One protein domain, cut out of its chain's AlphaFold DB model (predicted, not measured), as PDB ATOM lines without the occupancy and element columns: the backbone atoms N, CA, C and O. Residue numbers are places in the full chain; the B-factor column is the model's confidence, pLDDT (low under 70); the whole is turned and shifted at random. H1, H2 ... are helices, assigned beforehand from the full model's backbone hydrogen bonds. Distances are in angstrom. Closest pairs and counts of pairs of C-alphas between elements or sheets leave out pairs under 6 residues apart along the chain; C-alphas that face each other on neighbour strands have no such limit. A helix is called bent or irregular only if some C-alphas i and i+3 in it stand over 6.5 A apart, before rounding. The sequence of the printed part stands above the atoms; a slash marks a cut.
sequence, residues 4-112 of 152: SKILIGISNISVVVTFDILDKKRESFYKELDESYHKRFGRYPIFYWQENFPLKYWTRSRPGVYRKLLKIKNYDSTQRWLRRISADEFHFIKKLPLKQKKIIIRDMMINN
ATOM      1  N   SER A   4      13.410 -57.372 -30.239       65.00
ATOM      2  CA  SER A   4      14.251 -56.204 -29.939       65.00
ATOM      3  C   SER A   4      13.774 -55.451 -28.690       65.00
ATOM      4  O   SER A   4      14.560 -55.195 -27.780       65.00
ATOM      5  N   LYS A   5      12.468 -55.186 -28.570       66.69
ATOM      6  CA  LYS A   5      11.882 -54.474 -27.419       66.69
ATOM      7  C   LYS A   5      12.003 -55.256 -26.110       66.69
ATOM      8  O   LYS A   5      12.226 -54.654 -25.060       66.69
ATOM      9  N   ILE A   6      11.896 -56.585 -26.164       73.69
ATOM     10  CA  ILE A   6      12.065 -57.451 -24.987       73.69
ATOM     11  C   ILE A   6      13.528 -57.435 -24.521       73.69
ATOM     12  O   ILE A   6      13.787 -57.260 -23.330       73.69
ATOM     13  N   LEU A   7      14.483 -57.536 -25.452       70.25
ATOM     14  CA  LEU A   7      15.915 -57.476 -25.143       70.25
ATOM     15  C   LEU A   7      16.324 -56.117 -24.554       70.25
ATOM     16  O   LEU A   7      17.064 -56.079 -23.573       70.25
ATOM     17  N   ILE A   8      15.785 -55.010 -25.077       68.69
ATOM     18  CA  ILE A   8      15.994 -53.664 -24.512       68.69
ATOM     19  C   ILE A   8      15.479 -53.597 -23.072       68.69
ATOM     20  O   ILE A   8      16.178 -53.101 -22.185       68.69
ATOM     21  N   GLY A   9      14.275 -54.119 -22.821       70.00
ATOM     22  CA  GLY A   9      13.686 -54.160 -21.482       70.00
ATOM     23  C   GLY A   9      14.556 -54.923 -20.479       70.00
ATOM     24  O   GLY A   9      14.855 -54.400 -19.406       70.00
ATOM     25  N   ILE A  10      15.019 -56.122 -20.846       77.19
ATOM     26  CA  ILE A  10      15.877 -56.959 -19.990       77.19
ATOM     27  C   ILE A  10      17.212 -56.262 -19.705       77.19
ATOM     28  O   ILE A  10      17.640 -56.209 -18.551       77.19
ATOM     29  N   SER A  11      17.848 -55.678 -20.722       72.38
ATOM     30  CA  SER A  11      19.106 -54.945 -20.554       72.38
ATOM     31  C   SER A  11      18.954 -53.724 -19.647       72.38
ATOM     32  O   SER A  11      19.783 -53.518 -18.760       72.38
ATOM     33  N   ASN A  12      17.873 -52.952 -19.793       70.00
ATOM     34  CA  ASN A  12      17.587 -51.817 -18.913       70.00
ATOM     35  C   ASN A  12      17.418 -52.267 -17.454       70.00
ATOM     36  O   ASN A  12      18.018 -51.676 -16.555       70.00
ATOM     37  N   ILE A  13      16.654 -53.339 -17.213       77.12
ATOM     38  CA  ILE A  13      16.466 -53.903 -15.867       77.12
ATOM     39  C   ILE A  13      17.806 -54.388 -15.296       77.12
ATOM     40  O   ILE A  13      18.136 -54.065 -14.156       77.12
ATOM     41  N   SER A  14      18.612 -55.102 -16.086       74.38
ATOM     42  CA  SER A  14      19.925 -55.612 -15.669       74.38
ATOM     43  C   SER A  14      20.880 -54.489 -15.248       74.38
ATOM     44  O   SER A  14      21.537 -54.577 -14.206       74.38
ATOM     45  N   VAL A  15      20.910 -53.391 -16.005       72.31
ATOM     46  CA  VAL A  15      21.718 -52.208 -15.687       72.31
ATOM     47  C   VAL A  15      21.245 -51.564 -14.387       72.31
ATOM     48  O   VAL A  15      22.061 -51.311 -13.499       72.31
ATOM     49  N   VAL A  16      19.935 -51.359 -14.223       72.38
ATOM     50  CA  VAL A  16      19.356 -50.785 -12.997       72.38
ATOM     51  C   VAL A  16      19.670 -51.644 -11.770       72.38
ATOM     52  O   VAL A  16      20.095 -51.110 -10.745       72.38
ATOM     53  N   VAL A  17      19.527 -52.968 -11.875       77.38
ATOM     54  CA  VAL A  17      19.851 -53.914 -10.793       77.38
ATOM     55  C   VAL A  17      21.344 -53.884 -10.466       77.38
ATOM     56  O   VAL A  17      21.720 -53.861  -9.296       77.38
ATOM     57  N   THR A  18      22.209 -53.820 -11.480       75.94
ATOM     58  CA  THR A  18      23.663 -53.729 -11.284       75.94
ATOM     59  C   THR A  18      24.041 -52.455 -10.527       75.94
ATOM     60  O   THR A  18      24.836 -52.516  -9.587       75.94
ATOM     61  N   PHE A  19      23.441 -51.315 -10.883       70.62
ATOM     62  CA  PHE A  19      23.630 -50.065 -10.148       70.62
ATOM     63  C   PHE A  19      23.142 -50.167  -8.699       70.62
ATOM     64  O   PHE A  19      23.866 -49.744  -7.805       70.62
ATOM     65  N   ASP A  20      21.975 -50.767  -8.448       71.88
ATOM     66  CA  ASP A  20      21.428 -50.936  -7.092       71.88
ATOM     67  C   ASP A  20      22.320 -51.819  -6.201       71.88
ATOM     68  O   ASP A  20      22.616 -51.472  -5.055       71.88
ATOM     69  N   ILE A  21      22.827 -52.935  -6.738       77.44
ATOM     70  CA  ILE A  21      23.753 -53.827  -6.021       77.44
ATOM     71  C   ILE A  21      25.064 -53.101  -5.696       77.44
ATOM     72  O   ILE A  21      25.617 -53.266  -4.603       77.44
ATOM     73  N   LEU A  22      25.592 -52.323  -6.644       73.31
ATOM     74  CA  LEU A  22      26.817 -51.554  -6.439       73.31
ATOM     75  C   LEU A  22      26.635 -50.453  -5.392       73.31
ATOM     76  O   LEU A  22      27.535 -50.294  -4.566       73.31
ATOM     77  N   ASP A  23      25.490 -49.762  -5.397       68.31
ATOM     78  CA  ASP A  23      25.117 -48.754  -4.395       68.31
ATOM     79  C   ASP A  23      25.108 -49.389  -2.996       68.31
ATOM     80  O   ASP A  23      25.867 -48.977  -2.117       68.31
ATOM     81  N   LYS A  24      24.347 -50.478  -2.813       72.38
ATOM     82  CA  LYS A  24      24.211 -51.173  -1.518       72.38
ATOM     83  C   LYS A  24      25.542 -51.661  -0.954       72.38
ATOM     84  O   LYS A  24      25.797 -51.542   0.240       72.38
ATOM     85  N   LYS A  25      26.432 -52.188  -1.803       75.75
ATOM     86  CA  LYS A  25      27.757 -52.662  -1.364       75.75
ATOM     87  C   LYS A  25      28.671 -51.543  -0.861       75.75
ATOM     88  O   LYS A  25      29.647 -51.833  -0.173       75.75
ATOM     89  N   ARG A  26      28.422 -50.296  -1.261       73.00
ATOM     90  CA  ARG A  26      29.312 -49.150  -1.010       73.00
ATOM     91  C   ARG A  26      28.702 -48.123  -0.066       73.00
ATOM     92  O   ARG A  26      29.415 -47.236   0.397       73.00
ATOM     93  N   GLU A  27      27.419 -48.272   0.247       72.25
ATOM     94  CA  GLU A  27      26.669 -47.413   1.155       72.25
ATOM     95  C   GLU A  27      27.351 -47.284   2.522       72.25
ATOM     96  O   GLU A  27      27.515 -46.168   3.012       72.25
ATOM     97  N   SER A  28      27.842 -48.388   3.097       77.56
ATOM     98  CA  SER A  28      28.547 -48.376   4.387       77.56
ATOM     99  C   SER A  28      29.806 -47.506   4.366       77.56
ATOM    100  O   SER A  28      29.996 -46.678   5.251       77.56
ATOM    101  N   PHE A  29      30.625 -47.621   3.318       83.88
ATOM    102  CA  PHE A  29      31.845 -46.827   3.160       83.88
ATOM    103  C   PHE A  29      31.552 -45.323   3.093       83.88
ATOM    104  O   PHE A  29      32.212 -44.528   3.761       83.88
ATOM    105  N   TYR A  30      30.567 -44.918   2.287       77.94
ATOM    106  CA  TYR A  30      30.213 -43.502   2.175       77.94
ATOM    107  C   TYR A  30      29.534 -42.982   3.440       77.94
ATOM    108  O   TYR A  30      29.794 -41.849   3.834       77.94
ATOM    109  N   LYS A  31      28.743 -43.815   4.122       77.44
ATOM    110  CA  LYS A  31      28.156 -43.476   5.419       77.44
ATOM    111  C   LYS A  31      29.233 -43.208   6.472       77.44
ATOM    112  O   LYS A  31      29.186 -42.170   7.121       77.44
ATOM    113  N   GLU A  32      30.243 -44.070   6.584       82.88
ATOM    114  CA  GLU A  32      31.387 -43.855   7.485       82.88
ATOM    115  C   GLU A  32      32.165 -42.573   7.148       82.88
ATOM    116  O   GLU A  32      32.572 -41.821   8.038       82.88
ATOM    117  N   LEU A  33      32.371 -42.304   5.854       83.19
ATOM    118  CA  LEU A  33      33.050 -41.095   5.393       83.19
ATOM    119  C   LEU A  33      32.266 -39.829   5.766       83.19
ATOM    120  O   LEU A  33      32.858 -38.855   6.233       83.19
ATOM    121  N   ASP A  34      30.947 -39.859   5.597       79.81
ATOM    122  CA  ASP A  34      30.063 -38.741   5.916       79.81
ATOM    123  C   ASP A  34      29.920 -38.538   7.430       79.81
ATOM    124  O   ASP A  34      29.872 -37.400   7.891       79.81
ATOM    125  N   GLU A  35      29.919 -39.610   8.224       81.88
ATOM    126  CA  GLU A  35      29.971 -39.526   9.687       81.88
ATOM    127  C   GLU A  35      31.292 -38.918  10.169       81.88
ATOM    128  O   GLU A  35      31.294 -38.055  11.047       81.88
ATOM    129  N   SER A  36      32.422 -39.317   9.577       85.25
ATOM    130  CA  SER A  36      33.735 -38.724   9.861       85.25
ATOM    131  C   SER A  36      33.774 -37.235   9.506       85.25
ATOM    132  O   SER A  36      34.271 -36.412  10.279       85.25
ATOM    133  N   TYR A  37      33.181 -36.871   8.367       85.62
ATOM    134  CA  TYR A  37      33.011 -35.482   7.961       85.62
ATOM    135  C   TYR A  37      32.153 -34.706   8.968       85.62
ATOM    136  O   TYR A  37      32.561 -33.648   9.448       85.62
ATOM    137  N   HIS A  38      30.987 -35.245   9.334       82.81
ATOM    138  CA  HIS A  38      30.058 -34.601  10.257       82.81
ATOM    139  C   HIS A  38      30.672 -34.397  11.644       82.81
ATOM    140  O   HIS A  38      30.590 -33.296  12.184       82.81
ATOM    141  N   LYS A  39      31.381 -35.403  12.173       86.62
ATOM    142  CA  LYS A  39      32.127 -35.292  13.437       86.62
ATOM    143  C   LYS A  39      33.138 -34.147  13.425       86.62
ATOM    144  O   LYS A  39      33.370 -33.534  14.459       86.62
ATOM    145  N   ARG A  40      33.750 -33.866  12.272       87.25
ATOM    146  CA  ARG A  40      34.782 -32.833  12.147       87.25
ATOM    147  C   ARG A  40      34.224 -31.432  11.914       87.25
ATOM    148  O   ARG A  40      34.811 -30.471  12.397       87.25
ATOM    149  N   PHE A  41      33.138 -31.308  11.157       85.25
ATOM    150  CA  PHE A  41      32.648 -30.011  10.675       85.25
ATOM    151  C   PHE A  41      31.266 -29.624  11.219       85.25
ATOM    152  O   PHE A  41      30.750 -28.568  10.861       85.25
ATOM    153  N   GLY A  42      30.635 -30.468  12.042       79.00
ATOM    154  CA  GLY A  42      29.305 -30.224  12.616       79.00
ATOM    155  C   GLY A  42      28.165 -30.235  11.592       79.00
ATOM    156  O   GLY A  42      27.021 -29.943  11.925       79.00
ATOM    157  N   ARG A  43      28.452 -30.583  10.334       75.31
ATOM    158  CA  ARG A  43      27.494 -30.607   9.223       75.31
ATOM    159  C   ARG A  43      27.790 -31.759   8.281       75.31
ATOM    160  O   ARG A  43      28.942 -32.157   8.152       75.31
ATOM    161  N   TYR A  44      26.763 -32.300   7.638       72.62
ATOM    162  CA  TYR A  44      26.975 -33.256   6.555       72.62
ATOM    163  C   TYR A  44      27.590 -32.549   5.342       72.62
ATOM    164  O   TYR A  44      27.361 -31.350   5.161       72.62
ATOM    165  N   PRO A  45      28.371 -33.256   4.511       69.00
ATOM    166  CA  PRO A  45      28.988 -32.653   3.342       69.00
ATOM    167  C   PRO A  45      27.925 -32.107   2.381       69.00
ATOM    168  O   PRO A  45      27.189 -32.855   1.734       69.00
ATOM    169  N   ILE A  46      27.854 -30.777   2.271       60.94
ATOM    170  CA  ILE A  46      26.929 -30.086   1.368       60.94
ATOM    171  C   ILE A  46      27.631 -29.874   0.031       60.94
ATOM    172  O   ILE A  46      28.077 -28.785  -0.332       60.94
ATOM    173  N   PHE A  47      27.771 -30.957  -0.718       60.75
ATOM    174  CA  PHE A  47      28.251 -30.877  -2.083       60.75
ATOM    175  C   PHE A  47      27.132 -30.346  -2.980       60.75
ATOM    176  O   PHE A  47      26.272 -31.100  -3.435       60.75
ATOM    177  N   TYR A  48      27.118 -29.032  -3.215       47.31
ATOM    178  CA  TYR A  48      26.107 -28.368  -4.036       47.31
ATOM    179  C   TYR A  48      26.195 -28.772  -5.514       47.31
ATOM    180  O   TYR A  48      26.785 -28.098  -6.355       47.31
ATOM    181  N   TRP A  49      25.553 -29.894  -5.819       37.88
ATOM    182  CA  TRP A  49      24.948 -30.182  -7.117       37.88
ATOM    183  C   TRP A  49      23.458 -30.557  -6.974       37.88
ATOM    184  O   TRP A  49      22.793 -30.818  -7.967       37.88
ATOM    185  N   GLN A  50      22.923 -30.598  -5.744       40.78
ATOM    186  CA  GLN A  50      21.649 -31.253  -5.425       40.78
ATOM    187  C   GLN A  50      20.763 -30.483  -4.429       40.78
ATOM    188  O   GLN A  50      20.142 -31.093  -3.569       40.78
ATOM    189  N   GLU A  51      20.619 -29.163  -4.556       35.62
ATOM    190  CA  GLU A  51      19.429 -28.518  -3.955       35.62
ATOM    191  C   GLU A  51      18.124 -28.997  -4.627       35.62
ATOM    192  O   GLU A  51      17.065 -28.936  -4.020       35.62
ATOM    193  N   ASN A  52      18.207 -29.570  -5.837       35.47
ATOM    194  CA  ASN A  52      17.041 -29.964  -6.636       35.47
ATOM    195  C   ASN A  52      16.801 -31.485  -6.741       35.47
ATOM    196  O   ASN A  52      15.938 -31.900  -7.511       35.47
ATOM    197  N   PHE A  53      17.556 -32.337  -6.032       39.94
ATOM    198  CA  PHE A  53      17.383 -33.796  -6.122       39.94
ATOM    199  C   PHE A  53      16.819 -34.376  -4.818       39.94
ATOM    200  O   PHE A  53      17.371 -34.098  -3.754       39.94
ATOM    201  N   PRO A  54      15.766 -35.217  -4.875       44.06
ATOM    202  CA  PRO A  54      15.222 -35.882  -3.694       44.06
ATOM    203  C   PRO A  54      16.312 -36.627  -2.914       44.06
ATOM    204  O   PRO A  54      17.164 -37.272  -3.529       44.06
ATOM    205  N   LEU A  55      16.229 -36.622  -1.577       48.38
ATOM    206  CA  LEU A  55      17.134 -37.324  -0.641       48.38
ATOM    207  C   LEU A  55      17.484 -38.762  -1.077       48.38
ATOM    208  O   LEU A  55      18.605 -39.223  -0.871       48.38
ATOM    209  N   LYS A  56      16.553 -39.450  -1.750       44.72
ATOM    210  CA  LYS A  56      16.719 -40.801  -2.312       44.72
ATOM    211  C   LYS A  56      17.862 -40.927  -3.338       44.72
ATOM    212  O   LYS A  56      18.396 -42.014  -3.515       44.72
ATOM    213  N   TYR A  57      18.247 -39.843  -4.011       44.84
ATOM    214  CA  TYR A  57      19.316 -39.812  -5.020       44.84
ATOM    215  C   TYR A  57      20.622 -39.195  -4.493       44.84
ATOM    216  O   TYR A  57      21.556 -38.966  -5.266       44.84
ATOM    217  N   TRP A  58      20.695 -38.909  -3.189       44.53
ATOM    218  CA  TRP A  58      21.824 -38.217  -2.566       44.53
ATOM    219  C   TRP A  58      23.071 -39.097  -2.428       44.53
ATOM    220  O   TRP A  58      24.192 -38.606  -2.498       44.53
ATOM    221  N   THR A  59      22.905 -40.411  -2.278       50.12
ATOM    222  CA  THR A  59      24.015 -41.377  -2.239       50.12
ATOM    223  C   THR A  59      24.728 -41.496  -3.588       50.12
ATOM    224  O   THR A  59      25.952 -41.567  -3.625       50.12
ATOM    225  N   ARG A  60      23.995 -41.414  -4.707       49.34
ATOM    226  CA  ARG A  60      24.513 -41.636  -6.074       49.34
ATOM    227  C   ARG A  60      25.419 -40.524  -6.610       49.34
ATOM    228  O   ARG A  60      26.253 -40.748  -7.483       49.34
ATOM    229  N   SER A  61      25.265 -39.313  -6.095       54.75
ATOM    230  CA  SER A  61      25.999 -38.100  -6.490       54.75
ATOM    231  C   SER A  61      27.265 -37.859  -5.656       54.75
ATOM    232  O   SER A  61      28.217 -37.251  -6.157       54.75
ATOM    233  N   ARG A  62      27.325 -38.374  -4.416       63.88
ATOM    234  CA  ARG A  62      28.492 -38.282  -3.513       63.88
ATOM    235  C   ARG A  62      29.801 -38.783  -4.149       63.88
ATOM    236  O   ARG A  62      30.784 -38.037  -4.094       63.88
ATOM    237  N   PRO A  63      29.855 -39.956  -4.821       64.50
ATOM    238  CA  PRO A  63      31.077 -40.457  -5.459       64.50
ATOM    239  C   PRO A  63      31.676 -39.474  -6.469       64.50
ATOM    240  O   PRO A  63      32.890 -39.251  -6.511       64.50
ATOM    241  N   GLY A  64      30.805 -38.860  -7.277       68.88
ATOM    242  CA  GLY A  64      31.195 -37.911  -8.314       68.88
ATOM    243  C   GLY A  64      31.860 -36.670  -7.731       68.88
ATOM    244  O   GLY A  64      32.890 -36.217  -8.241       68.88
ATOM    245  N   VAL A  65      31.318 -36.154  -6.627       74.19
ATOM    246  CA  VAL A  65      31.857 -34.951  -5.992       74.19
ATOM    247  C   VAL A  65      33.170 -35.243  -5.274       74.19
ATOM    248  O   VAL A  65      34.153 -34.544  -5.527       74.19
ATOM    249  N   TYR A  66      33.247 -36.315  -4.480       78.75
ATOM    250  CA  TYR A  66      34.495 -36.695  -3.815       78.75
ATOM    251  C   TYR A  66      35.636 -36.911  -4.823       78.75
ATOM    252  O   TYR A  66      36.728 -36.373  -4.634       78.75
ATOM    253  N   ARG A  67      35.408 -37.606  -5.952       77.75
ATOM    254  CA  ARG A  67      36.443 -37.751  -6.999       77.75
ATOM    255  C   ARG A  67      36.841 -36.413  -7.604       77.75
ATOM    256  O   ARG A  67      38.028 -36.193  -7.860       77.75
ATOM    257  N   LYS A  68      35.876 -35.536  -7.877       79.25
ATOM    258  CA  LYS A  68      36.166 -34.227  -8.461       79.25
ATOM    259  C   LYS A  68      37.052 -33.399  -7.532       79.25
ATOM    260  O   LYS A  68      38.062 -32.874  -7.991       79.25
ATOM    261  N   LEU A  69      36.750 -33.394  -6.236       83.81
ATOM    262  CA  LEU A  69      37.574 -32.741  -5.217       83.81
ATOM    263  C   LEU A  69      38.970 -33.365  -5.124       83.81
ATOM    264  O   LEU A  69      39.964 -32.644  -5.078       83.81
ATOM    265  N   LEU A  70      39.081 -34.694  -5.211       86.69
ATOM    266  CA  LEU A  70      40.379 -35.373  -5.237       86.69
ATOM    267  C   LEU A  70      41.240 -34.994  -6.457       86.69
ATOM    268  O   LEU A  70      42.465 -34.930  -6.321       86.69
ATOM    269  N   LYS A  71      40.628 -34.722  -7.620       85.06
ATOM    270  CA  LYS A  71      41.326 -34.331  -8.860       85.06
ATOM    271  C   LYS A  71      41.816 -32.884  -8.873       85.06
ATOM    272  O   LYS A  71      42.811 -32.600  -9.534       85.06
ATOM    273  N   ILE A  72      41.132 -31.976  -8.181       85.94
ATOM    274  CA  ILE A  72      41.539 -30.569  -8.121       85.94
ATOM    275  C   ILE A  72      42.878 -30.480  -7.383       85.94
ATOM    276  O   ILE A  72      43.013 -31.014  -6.281       85.94
ATOM    277  N   LYS A  73      43.890 -29.856  -7.997       86.69
ATOM    278  CA  LYS A  73      45.241 -29.769  -7.413       86.69
ATOM    279  C   LYS A  73      45.276 -28.808  -6.227       86.69
ATOM    280  O   LYS A  73      45.651 -29.223  -5.135       86.69
ATOM    281  N   ASN A  74      44.816 -27.581  -6.454       88.38
ATOM    282  CA  ASN A  74      44.878 -26.481  -5.499       88.38
ATOM    283  C   ASN A  74      43.471 -25.994  -5.171       88.38
ATOM    284  O   ASN A  74      42.607 -25.966  -6.048       88.38
ATOM    285  N   TYR A  75      43.257 -25.621  -3.914       88.12
ATOM    286  CA  TYR A  75      42.017 -24.982  -3.500       88.12
ATOM    287  C   TYR A  75      41.948 -23.564  -4.070       88.12
ATOM    288  O   TYR A  75      42.916 -22.813  -3.979       88.12
ATOM    289  N   ASP A  76      40.800 -23.211  -4.639       86.94
ATOM    290  CA  ASP A  76      40.529 -21.889  -5.191       86.94
ATOM    291  C   ASP A  76      39.052 -21.551  -4.967       86.94
ATOM    292  O   ASP A  76      38.162 -22.093  -5.628       86.94
ATOM    293  N   SER A  77      38.789 -20.661  -4.011       83.44
ATOM    294  CA  SER A  77      37.436 -20.257  -3.612       83.44
ATOM    295  C   SER A  77      36.695 -19.456  -4.686       83.44
ATOM    296  O   SER A  77      35.474 -19.309  -4.599       83.44
ATOM    297  N   THR A  78      37.398 -18.966  -5.714       84.62
ATOM    298  CA  THR A  78      36.777 -18.271  -6.849       84.62
ATOM    299  C   THR A  78      36.087 -19.249  -7.804       84.62
ATOM    300  O   THR A  78      35.141 -18.884  -8.508       84.62
ATOM    301  N   GLN A  79      36.485 -20.527  -7.787       80.75
ATOM    302  CA  GLN A  79      35.864 -21.552  -8.615       80.75
ATOM    303  C   GLN A  79      34.449 -21.849  -8.135       80.75
ATOM    304  O   GLN A  79      34.207 -22.177  -6.972       80.75
ATOM    305  N   ARG A  80      33.505 -21.860  -9.084       75.75
ATOM    306  CA  ARG A  80      32.087 -22.175  -8.836       75.75
ATOM    307  C   ARG A  80      31.893 -23.455  -8.010       75.75
ATOM    308  O   ARG A  80      30.995 -23.509  -7.182       75.75
ATOM    309  N   TRP A  81      32.739 -24.464  -8.225       71.00
ATOM    310  CA  TRP A  81      32.669 -25.769  -7.559       71.00
ATOM    311  C   TRP A  81      33.166 -25.774  -6.109       71.00
ATOM    312  O   TRP A  81      32.824 -26.689  -5.366       71.00
ATOM    313  N   LEU A  82      33.968 -24.785  -5.716       77.81
ATOM    314  CA  LEU A  82      34.608 -24.711  -4.400       77.81
ATOM    315  C   LEU A  82      34.079 -23.562  -3.545       77.81
ATOM    316  O   LEU A  82      34.315 -23.547  -2.348       77.81
ATOM    317  N   ARG A  83      33.301 -22.642  -4.122       77.38
ATOM    318  CA  ARG A  83      32.784 -21.441  -3.448       77.38
ATOM    319  C   ARG A  83      32.042 -21.704  -2.129       77.38
ATOM    320  O   ARG A  83      31.954 -20.812  -1.295       77.38
ATOM    321  N   ARG A  84      31.470 -22.901  -1.957       72.81
ATOM    322  CA  ARG A  84      30.706 -23.312  -0.763       72.81
ATOM    323  C   ARG A  84      31.424 -24.352   0.111       72.81
ATOM    324  O   ARG A  84      30.872 -24.755   1.129       72.81
ATOM    325  N   ILE A  85      32.621 -24.783  -0.284       79.19
ATOM    326  CA  ILE A  85      33.451 -25.746   0.450       79.19
ATOM    327  C   ILE A  85      34.582 -24.951   1.088       79.19
ATOM    328  O   ILE A  85      35.275 -24.223   0.386       79.19
ATOM    329  N   SER A  86      34.781 -25.066   2.396       85.50
ATOM    330  CA  SER A  86      35.905 -24.396   3.047       85.50
ATOM    331  C   SER A  86      37.239 -25.031   2.636       85.50
ATOM    332  O   SER A  86      37.306 -26.196   2.231       85.50
ATOM    333  N   ALA A  87      38.334 -24.282   2.781       89.12
ATOM    334  CA  ALA A  87      39.671 -24.828   2.565       89.12
ATOM    335  C   ALA A  87      39.916 -26.070   3.446       89.12
ATOM    336  O   ALA A  87      40.479 -27.061   2.983       89.12
ATOM    337  N   ASP A  88      39.418 -26.061   4.684       89.25
ATOM    338  CA  ASP A  88      39.555 -27.180   5.618       89.25
ATOM    339  C   ASP A  88      38.797 -28.430   5.165       89.25
ATOM    340  O   ASP A  88      39.338 -29.537   5.231       89.25
ATOM    341  N   GLU A  89      37.571 -28.270   4.660       86.81
ATOM    342  CA  GLU A  89      36.772 -29.366   4.102       86.81
ATOM    343  C   GLU A  89      37.451 -29.961   2.863       86.81
ATOM    344  O   GLU A  89      37.569 -31.183   2.724       86.81
ATOM    345  N   PHE A  90      37.982 -29.101   1.991       89.00
ATOM    346  CA  PHE A  90      38.766 -29.529   0.839       89.00
ATOM    347  C   PHE A  90      40.008 -30.321   1.274       89.00
ATOM    348  O   PHE A  90      40.250 -31.431   0.791       89.00
ATOM    349  N   HIS A  91      40.782 -29.799   2.227       90.38
ATOM    350  CA  HIS A  91      41.986 -30.460   2.719       90.38
ATOM    351  C   HIS A  91      41.693 -31.761   3.465       90.38
ATOM    352  O   HIS A  91      42.476 -32.702   3.339       90.38
ATOM    353  N   PHE A  92      40.577 -31.861   4.187       90.44
ATOM    354  CA  PHE A  92      40.125 -33.111   4.799       90.44
ATOM    355  C   PHE A  92      39.969 -34.213   3.748       90.44
ATOM    356  O   PHE A  92      40.584 -35.275   3.866       90.44
ATOM    357  N   ILE A  93      39.255 -33.922   2.659       87.94
ATOM    358  CA  ILE A  93      39.046 -34.869   1.557       87.94
ATOM    359  C   ILE A  93      40.378 -35.208   0.872       87.94
ATOM    360  O   ILE A  93      40.663 -36.366   0.554       87.94
ATOM    361  N   LYS A  94      41.261 -34.219   0.689       90.19
ATOM    362  CA  LYS A  94      42.597 -34.444   0.111       90.19
ATOM    363  C   LYS A  94      43.511 -35.262   1.020       90.19
ATOM    364  O   LYS A  94      44.398 -35.941   0.500       90.19
ATOM    365  N   LYS A  95      43.300 -35.254   2.335       92.06
ATOM    366  CA  LYS A  95      44.086 -36.012   3.322       92.06
ATOM    367  C   LYS A  95      43.565 -37.431   3.571       92.06
ATOM    368  O   LYS A  95      44.200 -38.161   4.325       92.06
ATOM    369  N   LEU A  96      42.492 -37.866   2.900       89.94
ATOM    370  CA  LEU A  96      41.995 -39.239   3.034       89.94
ATOM    371  C   LEU A  96      43.097 -40.287   2.748       89.94
ATOM    372  O   LEU A  96      43.920 -40.084   1.839       89.94
ATOM    373  N   PRO A  97      43.107 -41.426   3.467       91.50
ATOM    374  CA  PRO A  97      44.013 -42.537   3.201       91.50
ATOM    375  C   PRO A  97      43.970 -42.995   1.739       91.50
ATOM    376  O   PRO A  97      42.911 -43.024   1.104       91.50
ATOM    377  N   LEU A  98      45.118 -43.430   1.204       87.81
ATOM    378  CA  LEU A  98      45.243 -43.883  -0.189       87.81
ATOM    379  C   LEU A  98      44.219 -44.979  -0.541       87.81
ATOM    380  O   LEU A  98      43.651 -44.972  -1.632       87.81
ATOM    381  N   LYS A  99      43.949 -45.895   0.400       87.50
ATOM    382  CA  LYS A  99      42.955 -46.968   0.251       87.50
ATOM    383  C   LYS A  99      41.555 -46.409  -0.031       87.50
ATOM    384  O   LYS A  99      40.909 -46.847  -0.977       87.50
ATOM    385  N   GLN A 100      41.125 -45.401   0.727       87.75
ATOM    386  CA  GLN A 100      39.813 -44.769   0.565       87.75
ATOM    387  C   GLN A 100      39.730 -43.979  -0.750       87.75
ATOM    388  O   GLN A 100      38.763 -44.111  -1.496       87.75
ATOM    389  N   LYS A 101      40.793 -43.247  -1.111       87.50
ATOM    390  CA  LYS A 101      40.883 -42.552  -2.408       87.50
ATOM    391  C   LYS A 101      40.750 -43.512  -3.591       87.50
ATOM    392  O   LYS A 101      40.031 -43.215  -4.542       87.50
ATOM    393  N   LYS A 102      41.418 -44.671  -3.533       87.69
ATOM    394  CA  LYS A 102      41.315 -45.715  -4.567       87.69
ATOM    395  C   LYS A 102      39.885 -46.245  -4.701       87.69
ATOM    396  O   LYS A 102      39.441 -46.436  -5.830       87.69
ATOM    397  N   ILE A 103      39.166 -46.437  -3.591       85.81
ATOM    398  CA  ILE A 103      37.756 -46.865  -3.600       85.81
ATOM    399  C   ILE A 103      36.894 -45.833  -4.335       85.81
ATOM    400  O   ILE A 103      36.237 -46.194  -5.308       85.81
ATOM    401  N   ILE A 104      36.982 -44.555  -3.954       84.50
ATOM    402  CA  ILE A 104      36.220 -43.452  -4.573       84.50
ATOM    403  C   ILE A 104      36.512 -43.350  -6.080       84.50
ATOM    404  O   ILE A 104      35.607 -43.202  -6.903       84.50
ATOM    405  N   ILE A 105      37.786 -43.451  -6.477       83.50
ATOM    406  CA  ILE A 105      38.178 -43.373  -7.891       83.50
ATOM    407  C   ILE A 105      37.648 -44.572  -8.681       83.50
ATOM    408  O   ILE A 105      37.079 -44.381  -9.758       83.50
ATOM    409  N   ARG A 106      37.816 -45.789  -8.150       83.56
ATOM    410  CA  ARG A 106      37.345 -47.029  -8.780       83.56
ATOM    411  C   ARG A 106      35.830 -47.025  -8.940       83.56
ATOM    412  O   ARG A 106      35.330 -47.468  -9.967       83.56
ATOM    413  N   ASP A 107      35.111 -46.520  -7.946       80.62
ATOM    414  CA  ASP A 107      33.659 -46.387  -7.977       80.62
ATOM    415  C   ASP A 107      33.165 -45.549  -9.143       80.62
ATOM    416  O   ASP A 107      32.404 -46.029  -9.981       80.62
ATOM    417  N   MET A 108      33.703 -44.344  -9.294       75.81
ATOM    418  CA  MET A 108      33.311 -43.502 -10.416       75.81
ATOM    419  C   MET A 108      33.757 -44.078 -11.769       75.81
ATOM    420  O   MET A 108      33.072 -43.866 -12.761       75.81
ATOM    421  N   MET A 109      34.889 -44.792 -11.846       78.69
ATOM    422  CA  MET A 109      35.293 -45.458 -13.093       78.69
ATOM    423  C   MET A 109      34.297 -46.544 -13.502       78.69
ATOM    424  O   MET A 109      33.925 -46.593 -14.670       78.69
ATOM    425  N   ILE A 110      33.837 -47.363 -12.553       80.25
ATOM    426  CA  ILE A 110      32.830 -48.401 -12.806       80.25
ATOM    427  C   ILE A 110      31.507 -47.759 -13.228       80.25
ATOM    428  O   ILE A 110      30.950 -48.154 -14.247       80.25
ATOM    429  N   ASN A 111      31.048 -46.726 -12.518       74.06
ATOM    430  CA  ASN A 111      29.802 -46.036 -12.863       74.06
ATOM    431  C   ASN A 111      29.875 -45.364 -14.240       74.06
ATOM    432  O   ASN A 111      28.934 -45.474 -15.022       74.06
ATOM    433  N   ASN A 112      31.002 -44.726 -14.574       74.50
ATOM    434  CA  ASN A 112      31.217 -44.160 -15.905       74.50
ATOM    435  C   ASN A 112      31.222 -45.249 -16.981       74.50
ATOM    436  O   ASN A 112      30.600 -45.065 -18.020       74.50
TER     437      ASN A 112
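This is residues 4 to 112 of the 152 residues of an uncharacterized protein of Tatumella sp. TA1 (UniProt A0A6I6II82). A long bent helix, H1, reaches out of a small helical body as an arm, with residues 4 to 17 sticking out free. In the body the kinked helix H2 runs through the middle, H4 crosses its second half, H3 packs on its last turns, and the second arm of H1 passes close to H2, about perpendicular to it. The printed part has 109 residues with four named helices, H1, H2, H3 and H4 along the chain, and no named strand, and its class is all helix. It is only just loose, close to compact, with a radius of gyration of the C-alphas of 15.9 A, and it is elongated, spanning 51 by 28 by 25 A.

Find C-alpha 4 at (14.251, -56.204, -29.939), where H1, residues 4 to 41, begins. By its hydrogen bonds it was assigned as one helix, but it is bent: C-alphas 25 and 28 are 7.2 A apart. Arm H1a, residues 4 to 25, is 31.8 A long; arm H1b, residues 28 to 41, is 19.8 A long. Next look at C-alpha 55 at (17.134, -37.324, -0.641), where H2, residues 55 to 71, begins and runs 25.7 A; it is irregular, with C-alphas 56 and 59 at 7.3 A, and has a kink of 35 degrees near residue 62. H3 holds residues 87 to 94, 10.3 A. H4, residues 98 to 112, runs 21.1 A to C-alpha 112 at (31.217, -44.160, -15.905).

Start at the hub, H2. With residues 63 to 70 alone it touches H4 at a steep tilt of 63 degrees, opposite ways; the closest C-alphas, of Arg 67 and Ile 105, are 6.0 A apart. With residues 66 to 70 alone it touches H3, about perpendicular at 87 degrees, closest at the C-alphas of Leu 70 and Lys 94, 5.9 A. H1b is close to H2 but not clearly touching, at 74 degrees, with the C-alphas of Tyr 30 and Thr 59 closest at 7.9 A. H1b and H4 are near each other, with 6 pairs of C-alphas within 10 A. H1a and H1b stand at a steep tilt of 48 degrees. H1a and H3 are apart. In H1a, H1b, H3 and H4 every O i to N i+4 pair is within hydrogen-bond range; in H2, 7 of 13 are.

The C-alphas of Ser 4 and Asp 88 are the two farthest apart, 52.4 A. Without residues 4 to 17, the body of 95 residues spans 38 by 31 by 27 A. The printed part has no cut. Look for the long links at residues 42 to 54 and 72 to 86; the link from H3 to H4 is tight. The mean pLDDT of the printed part is 74.7, and it is under 70 at residues 4 to 5, 8, 23 and 45 to 64.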